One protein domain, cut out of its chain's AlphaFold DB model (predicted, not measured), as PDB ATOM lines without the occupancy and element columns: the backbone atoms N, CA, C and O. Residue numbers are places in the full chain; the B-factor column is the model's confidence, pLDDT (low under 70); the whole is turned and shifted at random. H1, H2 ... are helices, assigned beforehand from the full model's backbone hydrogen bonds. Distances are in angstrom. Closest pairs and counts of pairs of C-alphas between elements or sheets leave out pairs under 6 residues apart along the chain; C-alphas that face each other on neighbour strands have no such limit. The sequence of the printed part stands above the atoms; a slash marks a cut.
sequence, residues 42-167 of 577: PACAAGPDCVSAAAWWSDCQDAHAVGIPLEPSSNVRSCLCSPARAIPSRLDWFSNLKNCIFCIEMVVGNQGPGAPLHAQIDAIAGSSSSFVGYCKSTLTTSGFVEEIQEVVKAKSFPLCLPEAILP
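AT A GLANCE: This is residues 42 to 167 of the 577 residues of an uncharacterized protein of Marssonina coronariae (UniProt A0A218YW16). H4, H5 and H6 run side by side in alternating directions, and H2 crosses H4 while the short H7 fills the gap between H2 and H6, making a ring of helices. H3 sits at one end of it, touching H2 and H6, and H1 packs on H4. The printed part has 126 residues with seven named helices, H1 to H7 in chain order, and no named strand; its class is all helix. It is compact, with a radius of gyration of the C-alphas of 14.1 A, and elongated, spanning 46 by 29 by 22 A.

IN THESE COORDINATES: H4, residues 93 to 108, is the longest helix at 22.6 A, from C-alpha 93 at (0.648, -20.691, -45.497) to C-alpha 108 at (3.876, -28.607, -66.469). H5 is residues 117 to 125, 12.0 A, and H6 residues 141 to 154, 20.1 A. H2 is residues 48 to 61, 20.0 A, H3 residues 72 to 80, 13.5 A. H1 is residues 42 to 45; H7, residues 161 to 165, ends at C-alpha 165, (2.580, -14.789, -54.818).

HOW THE PARTS SIT: H4 and H5 form a hairpin at a shallow tilt of 23 degrees, closest at the C-alphas of Ile 101 and His 118, 6.0 A. H2 touches H4 at a steep tilt of 44 degrees, opposite ways, with the C-alphas of Asp 49 and Asn 96 closest at 4.5 A. H4 and H6 are apart. Every O i to N i+4 pair is within hydrogen-bond range in H2, H4, H5, H6 and H7, against 4 of 5 in H3; H1 is too short for one.

THE WHOLE: The C-alphas of Ile 68 and Gly 109 are farthest apart, 46.3 A. The printed part has no cut; the links H3 to H4 and H5 to H6 are long. Residues 65 to 73, 128 and 159 to 167 have pLDDT under 70.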
ATOM      1  N   PRO A  42      -3.038 -21.991 -65.438       91.69
ATOM      2  CA  PRO A  42      -3.971 -20.985 -64.932       91.69
ATOM      3  C   PRO A  42      -5.012 -21.541 -63.955       91.69
ATOM      4  O   PRO A  42      -5.330 -20.871 -62.977       91.69
ATOM      5  N   ALA A  43      -5.519 -22.760 -64.174       92.38
ATOM      6  CA  ALA A  43      -6.472 -23.386 -63.256       92.38
ATOM      7  C   ALA A  43      -5.832 -23.703 -61.894       92.38
ATOM      8  O   ALA A  43      -6.452 -23.460 -60.864       92.38
ATOM      9  N   CYS A  44      -4.583 -24.179 -61.878       93.31
ATOM     10  CA  CYS A  44      -3.830 -24.354 -60.637       93.31
ATOM     11  C   CYS A  44      -3.568 -23.015 -59.940       93.31
ATOM     12  O   CYS A  44      -3.824 -22.899 -58.749       93.31
ATOM     13  N   ALA A  45      -3.113 -21.995 -60.678       91.38
ATOM     14  CA  ALA A  45      -2.818 -20.667 -60.134       91.38
ATOM     15  C   ALA A  45      -4.060 -19.961 -59.557       91.38
ATOM     16  O   ALA A  45      -3.954 -19.238 -58.571       91.38
ATOM     17  N   ALA A  46      -5.239 -20.204 -60.139       92.06
ATOM     18  CA  ALA A  46      -6.528 -19.747 -59.622       92.06
ATOM     19  C   ALA A  46      -7.117 -20.673 -58.537       92.06
ATOM     20  O   ALA A  46      -8.200 -20.407 -58.014       92.06
ATOM     21  N   GLY A  47      -6.428 -21.768 -58.206       93.19
ATOM     22  CA  GLY A  47      -6.844 -22.715 -57.185       93.19
ATOM     23  C   GLY A  47      -6.819 -22.103 -55.778       93.19
ATOM     24  O   GLY A  47      -6.046 -21.177 -55.508       93.19
ATOM     25  N   PRO A  48      -7.630 -22.635 -54.847       92.88
ATOM     26  CA  PRO A  48      -7.792 -22.070 -53.507       92.88
ATOM     27  C   PRO A  48      -6.477 -22.012 -52.721       92.88
ATOM     28  O   PRO A  48      -6.255 -21.058 -51.977       92.88
ATOM     29  N   ASP A  49      -5.589 -22.989 -52.918       93.44
ATOM     30  CA  ASP A  49      -4.277 -23.038 -52.273       93.44
ATOM     31  C   ASP A  49      -3.368 -21.890 -52.738       93.44
ATOM     32  O   ASP A  49      -2.798 -21.178 -51.912       93.44
ATOM     33  N   CYS A  50      -3.275 -21.653 -54.052       93.69
ATOM     34  CA  CYS A  50      -2.474 -20.560 -54.612       93.69
ATOM     35  C   CYS A  50      -3.009 -19.192 -54.185       93.69
ATOM     36  O   CYS A  50      -2.243 -18.340 -53.731       93.69
ATOM     37  N   VAL A  51      -4.329 -19.003 -54.273       93.12
ATOM     38  CA  VAL A  51      -4.998 -17.756 -53.874       93.12
ATOM     39  C   VAL A  51      -4.790 -17.484 -52.383       93.12
ATOM     40  O   VAL A  51      -4.439 -16.368 -52.007       93.12
ATOM     41  N   SER A  52      -4.938 -18.502 -51.530       92.00
ATOM     42  CA  SER A  52      -4.731 -18.359 -50.084       92.00
ATOM     43  C   SER A  52      -3.270 -18.078 -49.743       92.00
ATOM     44  O   SER A  52      -2.997 -17.219 -48.910       92.00
ATOM     45  N   ALA A  53      -2.322 -18.761 -50.391       92.19
ATOM     46  CA  ALA A  53      -0.896 -18.535 -50.169       92.19
ATOM     47  C   ALA A  53      -0.477 -17.101 -50.536       92.19
ATOM     48  O   ALA A  53       0.251 -16.467 -49.771       92.19
ATOM     49  N   ALA A  54      -0.972 -16.580 -51.663       91.31
ATOM     50  CA  ALA A  54      -0.709 -15.211 -52.103       91.31
ATOM     51  C   ALA A  54      -1.361 -14.176 -51.174       91.31
ATOM     52  O   ALA A  54      -0.696 -13.247 -50.714       91.31
ATOM     53  N   ALA A  55      -2.641 -14.368 -50.838       90.56
ATOM     54  CA  ALA A  55      -3.362 -13.480 -49.930       90.56
ATOM     55  C   ALA A  55      -2.679 -13.411 -48.558       90.56
ATOM     56  O   ALA A  55      -2.446 -12.331 -48.032       90.56
ATOM     57  N   TRP A  56      -2.285 -14.554 -47.998       93.25
ATOM     58  CA  TRP A  56      -1.640 -14.599 -46.687       93.25
ATOM     59  C   TRP A  56      -0.229 -14.036 -46.692       93.25
ATOM     60  O   TRP A  56       0.172 -13.436 -45.700       93.25
ATOM     61  N   TRP A  57       0.518 -14.198 -47.784       91.62
ATOM     62  CA  TRP A  57       1.791 -13.505 -47.921       91.62
ATOM     63  C   TRP A  57       1.587 -11.991 -47.860       91.62
ATOM     64  O   TRP A  57       2.241 -11.337 -47.051       91.62
ATOM     65  N   SER A  58       0.640 -11.459 -48.642       89.19
ATOM     66  CA  SER A  58       0.295 -10.034 -48.639       89.19
ATOM     67  C   SER A  58      -0.160  -9.559 -47.256       89.19
ATOM     68  O   SER A  58       0.384  -8.584 -46.749       89.19
ATOM     69  N   ASP A  59      -1.082 -10.281 -46.608       88.06
ATOM     70  CA  ASP A  59      -1.546  -9.975 -45.247       88.06
ATOM     71  C   ASP A  59      -0.374  -9.880 -44.258       88.06
ATOM     72  O   ASP A  59      -0.360  -9.046 -43.353       88.06
ATOM     73  N   CYS A  60       0.618 -10.758 -44.419       89.88
ATOM     74  CA  CYS A  60       1.771 -10.826 -43.537       89.88
ATOM     75  C   CYS A  60       2.821  -9.747 -43.808       89.88
ATOM     76  O   CYS A  60       3.623  -9.483 -42.914       89.88
ATOM     77  N   GLN A  61       2.829  -9.114 -44.985       85.75
ATOM     78  CA  GLN A  61       3.701  -7.962 -45.246       85.75
ATOM     79  C   GLN A  61       3.307  -6.746 -44.413       85.75
ATOM     80  O   GLN A  61       4.183  -6.026 -43.936       85.75
ATOM     81  N   ASP A  62       2.007  -6.581 -44.182       82.00
ATOM     82  CA  ASP A  62       1.447  -5.505 -43.365       82.00
ATOM     83  C   ASP A  62       1.296  -5.902 -41.885       82.00
ATOM     84  O   ASP A  62       0.849  -5.106 -41.056       82.00
ATOM     85  N   ALA A  63       1.667  -7.133 -41.516       79.19
ATOM     86  CA  ALA A  63       1.545  -7.598 -40.144       79.19
ATOM     87  C   ALA A  63       2.534  -6.878 -39.216       79.19
ATOM     88  O   ALA A  63       3.717  -6.690 -39.515       79.19
ATOM     89  N   HIS A  64       2.059  -6.544 -38.018       73.75
ATOM     90  CA  HIS A  64       2.882  -6.008 -36.941       73.75
ATOM     91  C   HIS A  64       3.073  -7.085 -35.868       73.75
ATOM     92  O   HIS A  64       2.106  -7.701 -35.410       73.75
ATOM     93  N   ALA A  65       4.317  -7.344 -35.459       66.19
ATOM     94  CA  ALA A  65       4.565  -8.228 -34.324       66.19
ATOM     95  C   ALA A  65       4.111  -7.555 -33.022       66.19
ATOM     96  O   ALA A  65       4.386  -6.379 -32.780       66.19
ATOM     97  N   VAL A  66       3.442  -8.318 -32.158       59.59
ATOM     98  CA  VAL A  66       3.069  -7.855 -30.820       59.59
ATOM     99  C   VAL A  66       4.264  -8.103 -29.895       59.59
ATOM    100  O   VAL A  66       4.486  -9.226 -29.447       59.59
ATOM    101  N   GLY A  67       5.080  -7.075 -29.642       60.03
ATOM    102  CA  GLY A  67       6.257  -7.181 -28.773       60.03
ATOM    103  C   GLY A  67       7.356  -6.151 -29.056       60.03
ATOM    104  O   GLY A  67       7.202  -5.275 -29.900       60.03
ATOM    105  N   ILE A  68       8.458  -6.257 -28.304       50.66
ATOM    106  CA  ILE A  68       9.686  -5.434 -28.392       50.66
ATOM    107  C   ILE A  68      10.141  -5.335 -29.863       50.66
ATOM    108  O   ILE A  68      10.020  -6.344 -30.559       50.66
ATOM    109  N   PRO A  69      10.652  -4.179 -30.345       48.78
ATOM    110  CA  PRO A  69      10.958  -3.932 -31.756       48.78
ATOM    111  C   PRO A  69      11.824  -5.039 -32.350       48.78
ATOM    112  O   PRO A  69      13.030  -5.113 -32.121       48.78
ATOM    113  N   LEU A  70      11.176  -5.905 -33.115       57.06
ATOM    114  CA  LEU A  70      11.829  -6.858 -33.985       57.06
ATOM    115  C   LEU A  70      11.991  -6.197 -35.355       57.06
ATOM    116  O   LEU A  70      11.194  -5.346 -35.751       57.06
ATOM    117  N   GLU A  71      13.052  -6.574 -36.062       62.38
ATOM    118  CA  GLU A  71      13.307  -6.157 -37.440       62.38
ATOM    119  C   GLU A  71      12.026  -6.303 -38.300       62.38
ATOM    120  O   GLU A  71      11.313  -7.293 -38.132       62.38
ATOM    121  N   PRO A  72      11.711  -5.407 -39.253       61.84
ATOM    122  CA  PRO A  72      10.504  -5.532 -40.086       61.84
ATOM    123  C   PRO A  72      10.386  -6.898 -40.788       61.84
ATOM    124  O   PRO A  72       9.296  -7.454 -40.909       61.84
ATOM    125  N   SER A  73      11.529  -7.492 -41.158       63.69
ATOM    126  CA  SER A  73      11.634  -8.833 -41.754       63.69
ATOM    127  C   SER A  73      11.142  -9.956 -40.819       63.69
ATOM    128  O   SER A  73      10.642 -10.993 -41.263       63.69
ATOM    129  N   SER A  74      11.232  -9.741 -39.504       74.56
ATOM    130  CA  SER A  74      10.769 -10.671 -38.477       74.56
ATOM    131  C   SER A  74       9.246 -10.704 -38.379       74.56
ATOM    132  O   SER A  74       8.701 -11.737 -37.991       74.56
ATOM    133  N   ASN A  75       8.537  -9.632 -38.745       82.56
ATOM    134  CA  ASN A  75       7.077  -9.593 -38.633       82.56
ATOM    135  C   ASN A  75       6.415 -10.534 -39.640       82.56
ATOM    136  O   ASN A  75       5.617 -11.386 -39.250       82.56
ATOM    137  N   VAL A  76       6.831 -10.453 -40.908       86.81
ATOM    138  CA  VAL A  76       6.341 -11.328 -41.984       86.81
ATOM    139  C   VAL A  76       6.631 -12.789 -41.647       86.81
ATOM    140  O   VAL A  76       5.756 -13.649 -41.719       86.81
ATOM    141  N   ARG A  77       7.850 -13.079 -41.182       89.19
ATOM    142  CA  ARG A  77       8.232 -14.427 -40.753       89.19
ATOM    143  C   ARG A  77       7.401 -14.905 -39.566       89.19
ATOM    144  O   ARG A  77       6.904 -16.022 -39.589       89.19
ATOM    145  N   SER A  78       7.208 -14.062 -38.554       88.38
ATOM    146  CA  SER A  78       6.399 -14.377 -37.368       88.38
ATOM    147  C   SER A  78       4.909 -14.534 -37.674       88.38
ATOM    148  O   SER A  78       4.180 -15.081 -36.850       88.38
ATOM    149  N   CYS A  79       4.452 -14.029 -38.818       91.88
ATOM    150  CA  CYS A  79       3.093 -14.193 -39.317       91.88
ATOM    151  C   CYS A  79       2.926 -15.539 -40.041       91.88
ATOM    152  O   CYS A  79       1.936 -16.236 -39.825       91.88
ATOM    153  N   LEU A  80       3.921 -15.938 -40.839       92.19
ATOM    154  CA  LEU A  80       3.863 -17.119 -41.711       92.19
ATOM    155  C   LEU A  80       4.395 -18.411 -41.068       92.19
ATOM    156  O   LEU A  80       3.963 -19.503 -41.425       92.19
ATOM    157  N   CYS A  81       5.347 -18.303 -40.142       90.31
ATOM    158  CA  CYS A  81       6.095 -19.432 -39.598       90.31
ATOM    159  C   CYS A  81       5.741 -19.715 -38.134       90.31
ATOM    160  O   CYS A  81       5.403 -18.820 -37.360       90.31
ATOM    161  N   SER A  82       5.880 -20.980 -37.731       84.94
ATOM    162  CA  SER A  82       5.744 -21.389 -36.331       84.94
ATOM    163  C   SER A  82       7.054 -21.170 -35.552       84.94
ATOM    164  O   SER A  82       8.117 -21.505 -36.082       84.94
ATOM    165  N   PRO A  83       7.015 -20.680 -34.294       78.25
ATOM    166  CA  PRO A  83       5.830 -20.244 -33.551       78.25
ATOM    167  C   PRO A  83       5.362 -18.855 -34.007       78.25
ATOM    168  O   PRO A  83       6.144 -17.904 -33.989       78.25
ATOM    169  N   ALA A  84       4.084 -18.727 -34.374       73.19
ATOM    170  CA  ALA A  84       3.557 -17.450 -34.842       73.19
ATOM    171  C   ALA A  84       3.475 -16.437 -33.694       73.19
ATOM    172  O   ALA A  84       2.862 -16.703 -32.658       73.19
ATOM    173  N   ARG A  85       4.104 -15.273 -33.880       77.31
ATOM    174  CA  ARG A  85       4.124 -14.156 -32.913       77.31
ATOM    175  C   ARG A  85       3.493 -12.873 -33.459       77.31
ATOM    176  O   ARG A  85       3.394 -11.887 -32.733       77.31
ATOM    177  N   ALA A  86       3.082 -12.877 -34.726       80.44
ATOM    178  CA  ALA A  86       2.367 -11.770 -35.347       80.44
ATOM    179  C   ALA A  86       0.877 -12.105 -35.509       80.44
ATOM    180  O   ALA A  86       0.489 -13.275 -35.575       80.44
ATOM    181  N   ILE A  87       0.051 -11.059 -35.544       70.88
ATOM    182  CA  ILE A  87      -1.391 -11.149 -35.781       70.88
ATOM    183  C   ILE A  87      -1.677 -10.427 -37.108       70.88
ATOM    184  O   ILE A  87      -1.306  -9.258 -37.222       70.88
ATOM    185  N   PRO A  88      -2.333 -11.080 -38.088       79.69
ATOM    186  CA  PRO A  88      -2.843 -12.458 -38.046       79.69
ATOM    187  C   PRO A  88      -1.722 -13.512 -38.106       79.69
ATOM    188  O   PRO A  88      -0.661 -13.261 -38.650       79.69
ATOM    189  N   SER A  89      -1.958 -14.715 -37.572       82.81
ATOM    190  CA  SER A  89      -1.060 -15.864 -37.774       82.81
ATOM    191  C   SER A  89      -1.577 -16.741 -38.914       82.81
ATOM    192  O   SER A  89      -2.721 -17.202 -38.852       82.81
ATOM    193  N   ARG A  90      -0.746 -17.029 -39.914       90.44
ATOM    194  CA  ARG A  90      -1.076 -17.835 -41.100       90.44
ATOM    195  C   ARG A  90      -0.212 -19.100 -41.154       90.44
ATOM    196  O   ARG A  90       0.530 -19.318 -42.102       90.44
ATOM    197  N   LEU A  91      -0.317 -19.942 -40.122       86.62
ATOM    198  CA  LEU A  91       0.511 -21.152 -39.958       86.62
ATOM    199  C   LEU A  91       0.386 -22.158 -41.116       86.62
ATOM    200  O   LEU A  91       1.331 -22.894 -41.391       86.62
ATOM    201  N   ASP A  92      -0.753 -22.167 -41.809       88.31
ATOM    202  CA  ASP A  92      -1.008 -23.068 -42.936       88.31
ATOM    203  C   ASP A  92      -0.428 -22.541 -44.262       88.31
ATOM    204  O   ASP A  92      -0.550 -23.198 -45.297       88.31
ATOM    205  N   TRP A  93       0.180 -21.345 -44.271       92.81
ATOM    206  CA  TRP A  93       0.648 -20.691 -45.497       92.81
ATOM    207  C   TRP A  93       1.597 -21.560 -46.297       92.81
ATOM    208  O   TRP A  93       1.439 -21.697 -47.509       92.81
ATOM    209  N   PHE A  94       2.543 -22.191 -45.611       90.50
ATOM    210  CA  PHE A  94       3.522 -23.024 -46.280       90.50
ATOM    211  C   PHE A  94       2.878 -24.268 -46.917       90.50
ATOM    212  O   PHE A  94       3.241 -24.646 -48.030       90.50
ATOM    213  N   SER A  95       1.869 -24.857 -46.268       90.50
ATOM    214  CA  SER A  95       1.096 -25.976 -46.822       90.50
ATOM    215  C   SER A  95       0.347 -25.566 -48.094       90.50
ATOM    216  O   SER A  95       0.427 -26.267 -49.101       90.50
ATOM    217  N   ASN A  96      -0.305 -24.401 -48.084       92.44
ATOM    218  CA  ASN A  96      -1.011 -23.873 -49.254       92.44
ATOM    219  C   ASN A  96      -0.048 -23.528 -50.398       92.44
ATOM    220  O   ASN A  96      -0.296 -23.880 -51.550       92.44
ATOM    221  N   LEU A  97       1.098 -22.915 -50.092       92.62
ATOM    222  CA  LEU A  97       2.141 -22.652 -51.081       92.62
ATOM    223  C   LEU A  97       2.645 -23.961 -51.709       92.62
ATOM    224  O   LEU A  97       2.759 -24.064 -52.930       92.62
ATOM    225  N   LYS A  98       2.898 -24.987 -50.891       91.31
ATOM    226  CA  LYS A  98       3.357 -26.302 -51.354       91.31
ATOM    227  C   LYS A  98       2.327 -26.988 -52.253       91.31
ATOM    228  O   LYS A  98       2.703 -27.484 -53.313       91.31
ATOM    229  N   ASN A  99       1.048 -26.975 -51.878       91.81
ATOM    230  CA  ASN A  99      -0.041 -27.524 -52.696       91.81
ATOM    231  C   ASN A  99      -0.180 -26.778 -54.031       91.81
ATOM    232  O   ASN A  99      -0.324 -27.409 -55.079       91.81
ATOM    233  N   CYS A 100      -0.063 -25.446 -54.001       94.19
ATOM    234  CA  CYS A 100      -0.050 -24.604 -55.192       94.19
ATOM    235  C   CYS A 100       1.064 -25.019 -56.168       94.19
ATOM    236  O   CYS A 100       0.798 -25.329 -57.333       94.19
ATOM    237  N   ILE A 101       2.308 -25.095 -55.678       92.12
ATOM    238  CA  ILE A 101       3.474 -25.503 -56.472       92.12
ATOM    239  C   ILE A 101       3.284 -26.916 -57.021       92.12
ATOM    240  O   ILE A 101       3.513 -27.140 -58.207       92.12
ATOM    241  N   PHE A 102       2.819 -27.851 -56.189       92.50
ATOM    242  CA  PHE A 102       2.600 -29.238 -56.589       92.50
ATOM    243  C   PHE A 102       1.569 -29.359 -57.719       92.50
ATOM    244  O   PHE A 102       1.808 -30.083 -58.684       92.50
ATOM    245  N   CYS A 103       0.454 -28.619 -57.644       93.31
ATOM    246  CA  CYS A 103      -0.538 -28.574 -58.723       93.31
ATOM    247  C   CYS A 103       0.121 -28.148 -60.034       93.31
ATOM    248  O   CYS A 103       0.001 -28.835 -61.045       93.31
ATOM    249  N   ILE A 104       0.878 -27.051 -60.016       91.69
ATOM    250  CA  ILE A 104       1.509 -26.531 -61.229       91.69
ATOM    251  C   ILE A 104       2.581 -27.496 -61.752       91.69
ATOM    252  O   ILE A 104       2.636 -27.737 -62.954       91.69
ATOM    253  N   GLU A 105       3.402 -28.093 -60.887       92.25
ATOM    254  CA  GLU A 105       4.389 -29.100 -61.299       92.25
ATOM    255  C   GLU A 105       3.744 -30.304 -61.985       92.25
ATOM    256  O   GLU A 105       4.251 -30.774 -63.000       92.25
ATOM    257  N   MET A 106       2.603 -30.772 -61.476       90.62
ATOM    258  CA  MET A 106       1.851 -31.864 -62.095       90.62
ATOM    259  C   MET A 106       1.357 -31.506 -63.500       90.62
ATOM    260  O   MET A 106       1.317 -32.376 -64.368       90.62
ATOM    261  N   VAL A 107       1.003 -30.240 -63.735       91.94
ATOM    262  CA  VAL A 107       0.518 -29.769 -65.040       91.94
ATOM    263  C   VAL A 107       1.651 -29.539 -66.030       91.94
ATOM    264  O   VAL A 107       1.535 -29.906 -67.197       91.94
ATOM    265  N   VAL A 108       2.740 -28.914 -65.587       90.50
ATOM    266  CA  VAL A 108       3.876 -28.607 -66.469       90.50
ATOM    267  C   VAL A 108       4.701 -29.861 -66.760       90.50
ATOM    268  O   VAL A 108       5.372 -29.945 -67.788       90.50
ATOM    269  N   GLY A 109       4.612 -30.863 -65.887       88.44
ATOM    270  CA  GLY A 109       5.397 -32.076 -65.972       88.44
ATOM    271  C   GLY A 109       6.804 -31.883 -65.414       88.44
ATOM    272  O   GLY A 109       7.136 -30.890 -64.768       88.44
ATOM    273  N   ASN A 110       7.642 -32.893 -65.623       78.62
ATOM    274  CA  ASN A 110       8.949 -32.986 -64.984       78.62
ATOM    275  C   ASN A 110       9.892 -31.865 -65.478       78.62
ATOM    276  O   ASN A 110      10.340 -31.889 -66.624       78.62
ATOM    277  N   GLN A 111      10.213 -30.902 -64.607       77.88
ATOM    278  CA  GLN A 111      10.967 -29.665 -64.903       77.88
ATOM    279  C   GLN A 111      12.493 -29.887 -65.046       77.88
ATOM    280  O   GLN A 111      13.313 -29.143 -64.506       77.88
ATOM    281  N   GLY A 112      12.908 -30.966 -65.709       82.81
ATOM    282  CA  GLY A 112      14.322 -31.314 -65.883       82.81
ATOM    283  C   GLY A 112      14.985 -31.981 -64.662       82.81
ATOM    284  O   GLY A 112      14.327 -32.281 -63.664       82.81
ATOM    285  N   PRO A 113      16.302 -32.258 -64.738       85.19
ATOM    286  CA  PRO A 113      17.030 -33.028 -63.729       85.19
ATOM    287  C   PRO A 113      17.078 -32.331 -62.359       85.19
ATOM    288  O   PRO A 113      17.017 -31.104 -62.253       85.19
ATOM    289  N   GLY A 114      17.193 -33.129 -61.295       90.31
ATOM    290  CA  GLY A 114      17.269 -32.667 -59.904       90.31
ATOM    291  C   GLY A 114      15.985 -32.901 -59.105       90.31
ATOM    292  O   GLY A 114      15.043 -33.526 -59.585       90.31
ATOM    293  N   ALA A 115      15.958 -32.404 -57.866       92.19
ATOM    294  CA  ALA A 115      14.776 -32.492 -57.012       92.19
ATOM    295  C   ALA A 115      13.599 -31.693 -57.616       92.19
ATOM    296  O   ALA A 115      13.839 -30.676 -58.288       92.19
ATOM    297  N   PRO A 116      12.346 -32.121 -57.386       92.06
ATOM    298  CA  PRO A 116      11.182 -31.343 -57.792       92.06
ATOM    299  C   PRO A 116      11.177 -29.980 -57.080       92.06
ATOM    300  O   PRO A 116      11.715 -29.839 -55.978       92.06
ATOM    301  N   LEU A 117      10.599 -28.967 -57.724       92.44
ATOM    302  CA  LEU A 117      10.520 -27.590 -57.242       92.44
ATOM    303  C   LEU A 117       9.915 -27.526 -55.838       92.44
ATOM    304  O   LEU A 117      10.476 -26.842 -54.984       92.44
ATOM    305  N   HIS A 118       8.839 -28.274 -55.560       92.12
ATOM    306  CA  HIS A 118       8.250 -28.280 -54.218       92.12
ATOM    307  C   HIS A 118       9.245 -28.730 -53.139       92.12
ATOM    308  O   HIS A 118       9.217 -28.196 -52.036       92.12
ATOM    309  N   ALA A 119      10.141 -29.679 -53.436       91.94
ATOM    310  CA  ALA A 119      11.136 -30.163 -52.479       91.94
ATOM    311  C   ALA A 119      12.272 -29.151 -52.263       91.94
ATOM    312  O   ALA A 119      12.778 -29.026 -51.150       91.94
ATOM    313  N   GLN A 120      12.655 -28.409 -53.307       93.94
ATOM    314  CA  GLN A 120      13.643 -27.332 -53.189       93.94
ATOM    315  C   GLN A 120      13.083 -26.153 -52.386       93.94
ATOM    316  O   GLN A 120      13.747 -25.654 -51.483       93.94
ATOM    317  N   ILE A 121      11.828 -25.768 -52.637       92.31
ATOM    318  CA  ILE A 121      11.152 -24.711 -51.875       92.31
ATOM    319  C   ILE A 121      10.959 -25.121 -50.405       92.31
ATOM    320  O   ILE A 121      11.102 -24.279 -49.525       92.31
ATOM    321  N   ASP A 122      10.724 -26.404 -50.109       92.00
ATOM    322  CA  ASP A 122      10.670 -26.931 -48.730       92.00
ATOM    323  C   ASP A 122      12.009 -26.798 -47.986       92.00
ATOM    324  O   ASP A 122      12.048 -26.463 -46.799       92.00
ATOM    325  N   ALA A 123      13.127 -26.972 -48.694       92.62
ATOM    326  CA  ALA A 123      14.452 -26.732 -48.131       92.62
ATOM    327  C   ALA A 123      14.693 -25.239 -47.829       92.62
ATOM    328  O   ALA A 123      15.171 -24.915 -46.742       92.62
ATOM    329  N   ILE A 124      14.306 -24.343 -48.745       94.38
ATOM    330  CA  ILE A 124      14.483 -22.884 -48.615       94.38
ATOM    331  C   ILE A 124      13.566 -22.299 -47.529       94.38
ATOM    332  O   ILE A 124      13.991 -21.496 -46.694       94.38
ATOM    333  N   ALA A 125      12.299 -22.721 -47.490       92.19
ATOM    334  CA  ALA A 125      11.355 -22.312 -46.450       92.19
ATOM    335  C   ALA A 125      11.794 -22.792 -45.062       92.19
ATOM    336  O   ALA A 125      11.547 -22.121 -44.059       92.19
ATOM    337  N   GLY A 126      12.515 -23.910 -45.017       88.25
ATOM    338  CA  GLY A 126      13.032 -24.510 -43.807       88.25
ATOM    339  C   GLY A 126      12.002 -25.430 -43.172       88.25
ATOM    340  O   GLY A 126      11.301 -25.037 -42.235       88.25
ATOM    341  N   SER A 127      11.924 -26.658 -43.694       80.06
ATOM    342  CA  SER A 127      11.049 -27.705 -43.167       80.06
ATOM    343  C   SER A 127      11.218 -27.898 -41.654       80.06
ATOM    344  O   SER A 127      12.221 -27.519 -41.039       80.06
ATOM    345  N   SER A 128      10.245 -28.550 -41.013       68.88
ATOM    346  CA  SER A 128      10.299 -28.820 -39.570       68.88
ATOM    347  C   SER A 128      11.610 -29.487 -39.133       68.88
ATOM    348  O   SER A 128      12.082 -29.214 -38.028       68.88
ATOM    349  N   SER A 129      12.220 -30.296 -40.010       72.62
ATOM    350  CA  SER A 129      13.477 -31.012 -39.774       72.62
ATOM    351  C   SER A 129      14.749 -30.262 -40.185       72.62
ATOM    352  O   SER A 129      15.835 -30.763 -39.902       72.62
ATOM    353  N   SER A 130      14.667 -29.115 -40.866       82.56
ATOM    354  CA  SER A 130      15.865 -28.366 -41.257       82.56
ATOM    355  C   SER A 130      16.362 -27.455 -40.124       82.56
ATOM    356  O   SER A 130      15.591 -26.957 -39.295       82.56
ATOM    357  N   PHE A 131      17.678 -27.227 -40.091       81.56
ATOM    358  CA  PHE A 131      18.312 -26.210 -39.238       81.56
ATOM    359  C   PHE A 131      18.451 -24.855 -39.942       81.56
ATOM    360  O   PHE A 131      18.772 -23.859 -39.302       81.56
ATOM    361  N   VAL A 132      18.205 -24.826 -41.252       88.00
ATOM    362  CA  VAL A 132      18.323 -23.655 -42.123       88.00
ATOM    363  C   VAL A 132      17.020 -23.435 -42.884       88.00
ATOM    364  O   VAL A 132      16.267 -24.378 -43.118       88.00
ATOM    365  N   GLY A 133      16.750 -22.190 -43.238       91.19
ATOM    366  CA  GLY A 133      15.624 -21.745 -44.043       91.19
ATOM    367  C   GLY A 133      14.932 -20.524 -43.448       91.19
ATOM    368  O   GLY A 133      15.252 -20.055 -42.347       91.19
ATOM    369  N   TYR A 134      13.952 -20.013 -44.182       93.12
ATOM    370  CA  TYR A 134      13.194 -18.820 -43.813       93.12
ATOM    371  C   TYR A 134      12.525 -18.937 -42.439       93.12
ATOM    372  O   TYR A 134      12.748 -18.096 -41.568       93.12
ATOM    373  N   CYS A 135      11.800 -20.025 -42.176       90.62
ATOM    374  CA  CYS A 135      11.136 -20.252 -40.893       90.62
ATOM    375  C   CYS A 135      12.097 -20.592 -39.742       90.62
ATOM    376  O   CYS A 135      11.700 -20.548 -38.578       90.62
ATOM    377  N   LYS A 136      13.373 -20.873 -40.036       89.38
ATOM    378  CA  LYS A 136      14.435 -21.093 -39.038       89.38
ATOM    379  C   LYS A 136      15.260 -19.837 -38.764       89.38
ATOM    380  O   LYS A 136      16.215 -19.886 -37.999       89.38
ATOM    381  N   SER A 137      14.868 -18.701 -39.340       87.50
ATOM    382  CA  SER A 137      15.546 -17.410 -39.193       87.50
ATOM    383  C   SER A 137      16.975 -17.348 -39.729       87.50
ATOM    384  O   SER A 137      17.691 -16.401 -39.413       87.50
ATOM    385  N   THR A 138      17.388 -18.300 -40.568       89.88
ATOM    386  CA  THR A 138      18.697 -18.229 -41.240       89.88
ATOM    387  C   THR A 138      18.624 -17.488 -42.573       89.88
ATOM    388  O   THR A 138      19.663 -17.214 -43.164       89.88
ATOM    389  N   LEU A 139      17.413 -17.176 -43.048       92.12
ATOM    390  CA  LEU A 139      17.159 -16.472 -44.299       92.12
ATOM    391  C   LEU A 139      16.277 -15.244 -44.034       92.12
ATOM    392  O   LEU A 139      15.255 -15.332 -43.344       92.12
ATOM    393  N   THR A 140      16.669 -14.086 -44.566       91.88
ATOM    394  CA  THR A 140      15.833 -12.875 -44.537       91.88
ATOM    395  C   THR A 140      14.643 -13.035 -45.486       91.88
ATOM    396  O   THR A 140      14.642 -13.909 -46.348       91.88
ATOM    397  N   THR A 141      13.611 -12.198 -45.355       89.62
ATOM    398  CA  THR A 141      12.470 -12.218 -46.291       89.62
ATOM    399  C   THR A 141      12.913 -11.941 -47.726       89.62
ATOM    400  O   THR A 141      12.443 -12.605 -48.641       89.62
ATOM    401  N   SER A 142      13.861 -11.019 -47.928       88.88
ATOM    402  CA  SER A 142      14.438 -10.762 -49.250       88.88
ATOM    403  C   SER A 142      15.244 -11.956 -49.762       88.88
ATOM    404  O   SER A 142      15.039 -12.359 -50.900       88.88
ATOM    405  N   GLY A 143      16.078 -12.571 -48.914       92.62
ATOM    406  CA  GLY A 143      16.844 -13.767 -49.279       92.62
ATOM    407  C   GLY A 143      15.941 -14.947 -49.635       92.62
ATOM    408  O   GLY A 143      16.215 -15.664 -50.585       92.62
ATOM    409  N   PHE A 144      14.809 -15.099 -48.942       92.62
ATOM    410  CA  PHE A 144      13.790 -16.096 -49.273       92.62
ATOM    411  C   PHE A 144      13.191 -15.892 -50.661       92.62
ATOM    412  O   PHE A 144      13.083 -16.844 -51.430       92.62
ATOM    413  N   VAL A 145      12.820 -14.654 -50.992       91.44
ATOM    414  CA  VAL A 145      12.262 -14.343 -52.311       91.44
ATOM    415  C   VAL A 145      13.310 -14.528 -53.410       91.44
ATOM    416  O   VAL A 145      12.989 -15.109 -54.444       91.44
ATOM    417  N   GLU A 146      14.550 -14.093 -53.182       92.06
ATOM    418  CA  GLU A 146      15.659 -14.229 -54.134       92.06
ATOM    419  C   GLU A 146      16.002 -15.702 -54.403       92.06
ATOM    420  O   GLU A 146      16.048 -16.124 -55.556       92.06
ATOM    421  N   GLU A 147      16.129 -16.526 -53.361       93.75
ATOM    422  CA  GLU A 147      16.456 -17.948 -53.516       93.75
ATOM    423  C   GLU A 147      15.319 -18.717 -54.217       93.75
ATOM    424  O   GLU A 147      15.565 -19.546 -55.095       93.75
ATOM    425  N   ILE A 148      14.051 -18.384 -53.934       91.81
ATOM    426  CA  ILE A 148      12.913 -18.922 -54.698       91.81
ATOM    427  C   ILE A 148      12.962 -18.472 -56.162       91.81
ATOM    428  O   ILE A 148      12.723 -19.290 -57.051       91.81
ATOM    429  N   GLN A 149      13.269 -17.199 -56.433       90.56
ATOM    430  CA  GLN A 149      13.409 -16.682 -57.798       90.56
ATOM    431  C   GLN A 149      14.480 -17.444 -58.580       90.56
ATOM    432  O   GLN A 149      14.235 -17.826 -59.727       90.56
ATOM    433  N   GLU A 150      15.632 -17.712 -57.966       92.88
ATOM    434  CA  GLU A 150      16.703 -18.482 -58.594       92.88
ATOM    435  C   GLU A 150      16.264 -19.908 -58.933       92.88
ATOM    436  O   GLU A 150      16.481 -20.361 -60.060       92.88
ATOM    437  N   VAL A 151      15.577 -20.598 -58.017       91.06
ATOM    438  CA  VAL A 151      15.101 -21.968 -58.265       91.06
ATOM    439  C   VAL A 151      14.019 -22.007 -59.351       91.06
ATOM    440  O   VAL A 151      14.076 -22.848 -60.253       91.06
ATOM    441  N   VAL A 152      13.049 -21.090 -59.307       90.44
ATOM    442  CA  VAL A 152      11.979 -20.966 -60.316       90.44
ATOM    443  C   VAL A 152      12.584 -20.701 -61.699       90.44
ATOM    444  O   VAL A 152      12.207 -21.355 -62.677       90.44
ATOM    445  N   LYS A 153      13.580 -19.809 -61.778       90.06
ATOM    446  CA  LYS A 153      14.306 -19.492 -63.014       90.06
ATOM    447  C   LYS A 153      15.117 -20.682 -63.524       90.06
ATOM    448  O   LYS A 153      15.044 -20.997 -64.710       90.06
ATOM    449  N   ALA A 154      15.842 -21.374 -62.645       90.19
ATOM    450  CA  ALA A 154      16.629 -22.555 -63.001       90.19
ATOM    451  C   ALA A 154      15.757 -23.691 -63.560       90.19
ATOM    452  O   ALA A 154      16.194 -24.440 -64.433       90.19
ATOM    453  N   LYS A 155      14.508 -23.796 -63.093       89.62
ATOM    454  CA  LYS A 155      13.534 -24.799 -63.540       89.62
ATOM    455  C   LYS A 155      12.674 -24.361 -64.726       89.62
ATOM    456  O   LYS A 155      11.814 -25.130 -65.133       89.62
ATOM    457  N   SER A 156      12.904 -23.174 -65.302       88.06
ATOM    458  CA  SER A 156      12.072 -22.612 -66.386       88.06
ATOM    459  C   SER A 156      10.576 -22.638 -66.054       88.06
ATOM    460  O   SER A 156       9.725 -22.905 -66.905       88.06
ATOM    461  N   PHE A 157      10.253 -22.410 -64.783       84.38
ATOM    462  CA  PHE A 157       8.901 -22.573 -64.293       84.38
ATOM    463  C   PHE A 157       7.998 -21.466 -64.879       84.38
ATOM    464  O   PHE A 157       8.358 -20.291 -64.810       84.38
ATOM    465  N   PRO A 158       6.831 -21.798 -65.466       70.50
ATOM    466  CA  PRO A 158       6.094 -20.907 -66.376       70.50
ATOM    467  C   PRO A 158       5.335 -19.760 -65.699       70.50
ATOM    468  O   PRO A 158       4.583 -19.044 -66.354       70.50
ATOM    469  N   LEU A 159       5.499 -19.586 -64.392       61.56
ATOM    470  CA  LEU A 159       4.897 -18.498 -63.638       61.56
ATOM    471  C   LEU A 159       6.005 -17.587 -63.123       61.56
ATOM    472  O   LEU A 159       6.996 -18.071 -62.572       61.56
ATOM    473  N   CYS A 160       5.762 -16.275 -63.167       63.66
ATOM    474  CA  CYS A 160       6.401 -15.312 -62.268       63.66
ATOM    475  C   CYS A 160       5.894 -15.554 -60.834       63.66
ATOM    476  O   CYS A 160       5.321 -14.679 -60.195       63.66
ATOM    477  N   LEU A 161       6.036 -16.787 -60.344       56.25
ATOM    478  CA  LEU A 161       5.519 -17.271 -59.075       56.25
ATOM    479  C   LEU A 161       5.990 -16.439 -57.868       56.25
ATOM    480  O   LEU A 161       5.189 -16.256 -56.955       56.25
ATOM    481  N   PRO A 162       7.202 -15.850 -57.851       53.00
ATOM    482  CA  PRO A 162       7.561 -14.928 -56.782       53.00
ATOM    483  C   PRO A 162       6.923 -13.542 -56.934       53.00
ATOM    484  O   PRO A 162       6.663 -12.916 -55.927       53.00
ATOM    485  N   GLU A 163       6.584 -13.048 -58.123       50.56
ATOM    486  CA  GLU A 163       5.919 -11.732 -58.245       50.56
ATOM    487  C   GLU A 163       4.402 -11.831 -58.044       50.56
ATOM    488  O   GLU A 163       3.794 -10.934 -57.467       50.56
ATOM    489  N   ALA A 164       3.797 -12.943 -58.474       49.59
ATOM    490  CA  ALA A 164       2.366 -13.195 -58.337       49.59
ATOM    491  C   ALA A 164       1.958 -13.616 -56.914       49.59
ATOM    492  O   ALA A 164       0.827 -13.362 -56.507       49.59
ATOM    493  N   ILE A 165       2.859 -14.270 -56.169       55.19
ATOM    494  CA  ILE A 165       2.580 -14.789 -54.818       55.19
ATOM    495  C   ILE A 165       3.394 -14.049 -53.749       55.19
ATOM    496  O   ILE A 165       2.910 -13.896 -52.632       55.19
ATOM    497  N   LEU A 166       4.602 -13.573 -54.075       61.78
ATOM    498  CA  LEU A 166       5.547 -12.974 -53.124       61.78
ATOM    499  C   LEU A 166       5.996 -11.547 -53.520       61.78
ATOM    500  O   LEU A 166       7.204 -11.288 -53.549       61.78
ATOM    501  N   PRO A 167       5.087 -10.606 -53.850       58.00
ATOM    502  CA  PRO A 167       5.481  -9.289 -54.347       58.00
ATOM    503  C   PRO A 167       6.447  -8.611 -53.369       58.00
ATOM    504  O   PRO A 167       6.140  -8.465 -52.191       58.00
TER     505      PRO A 167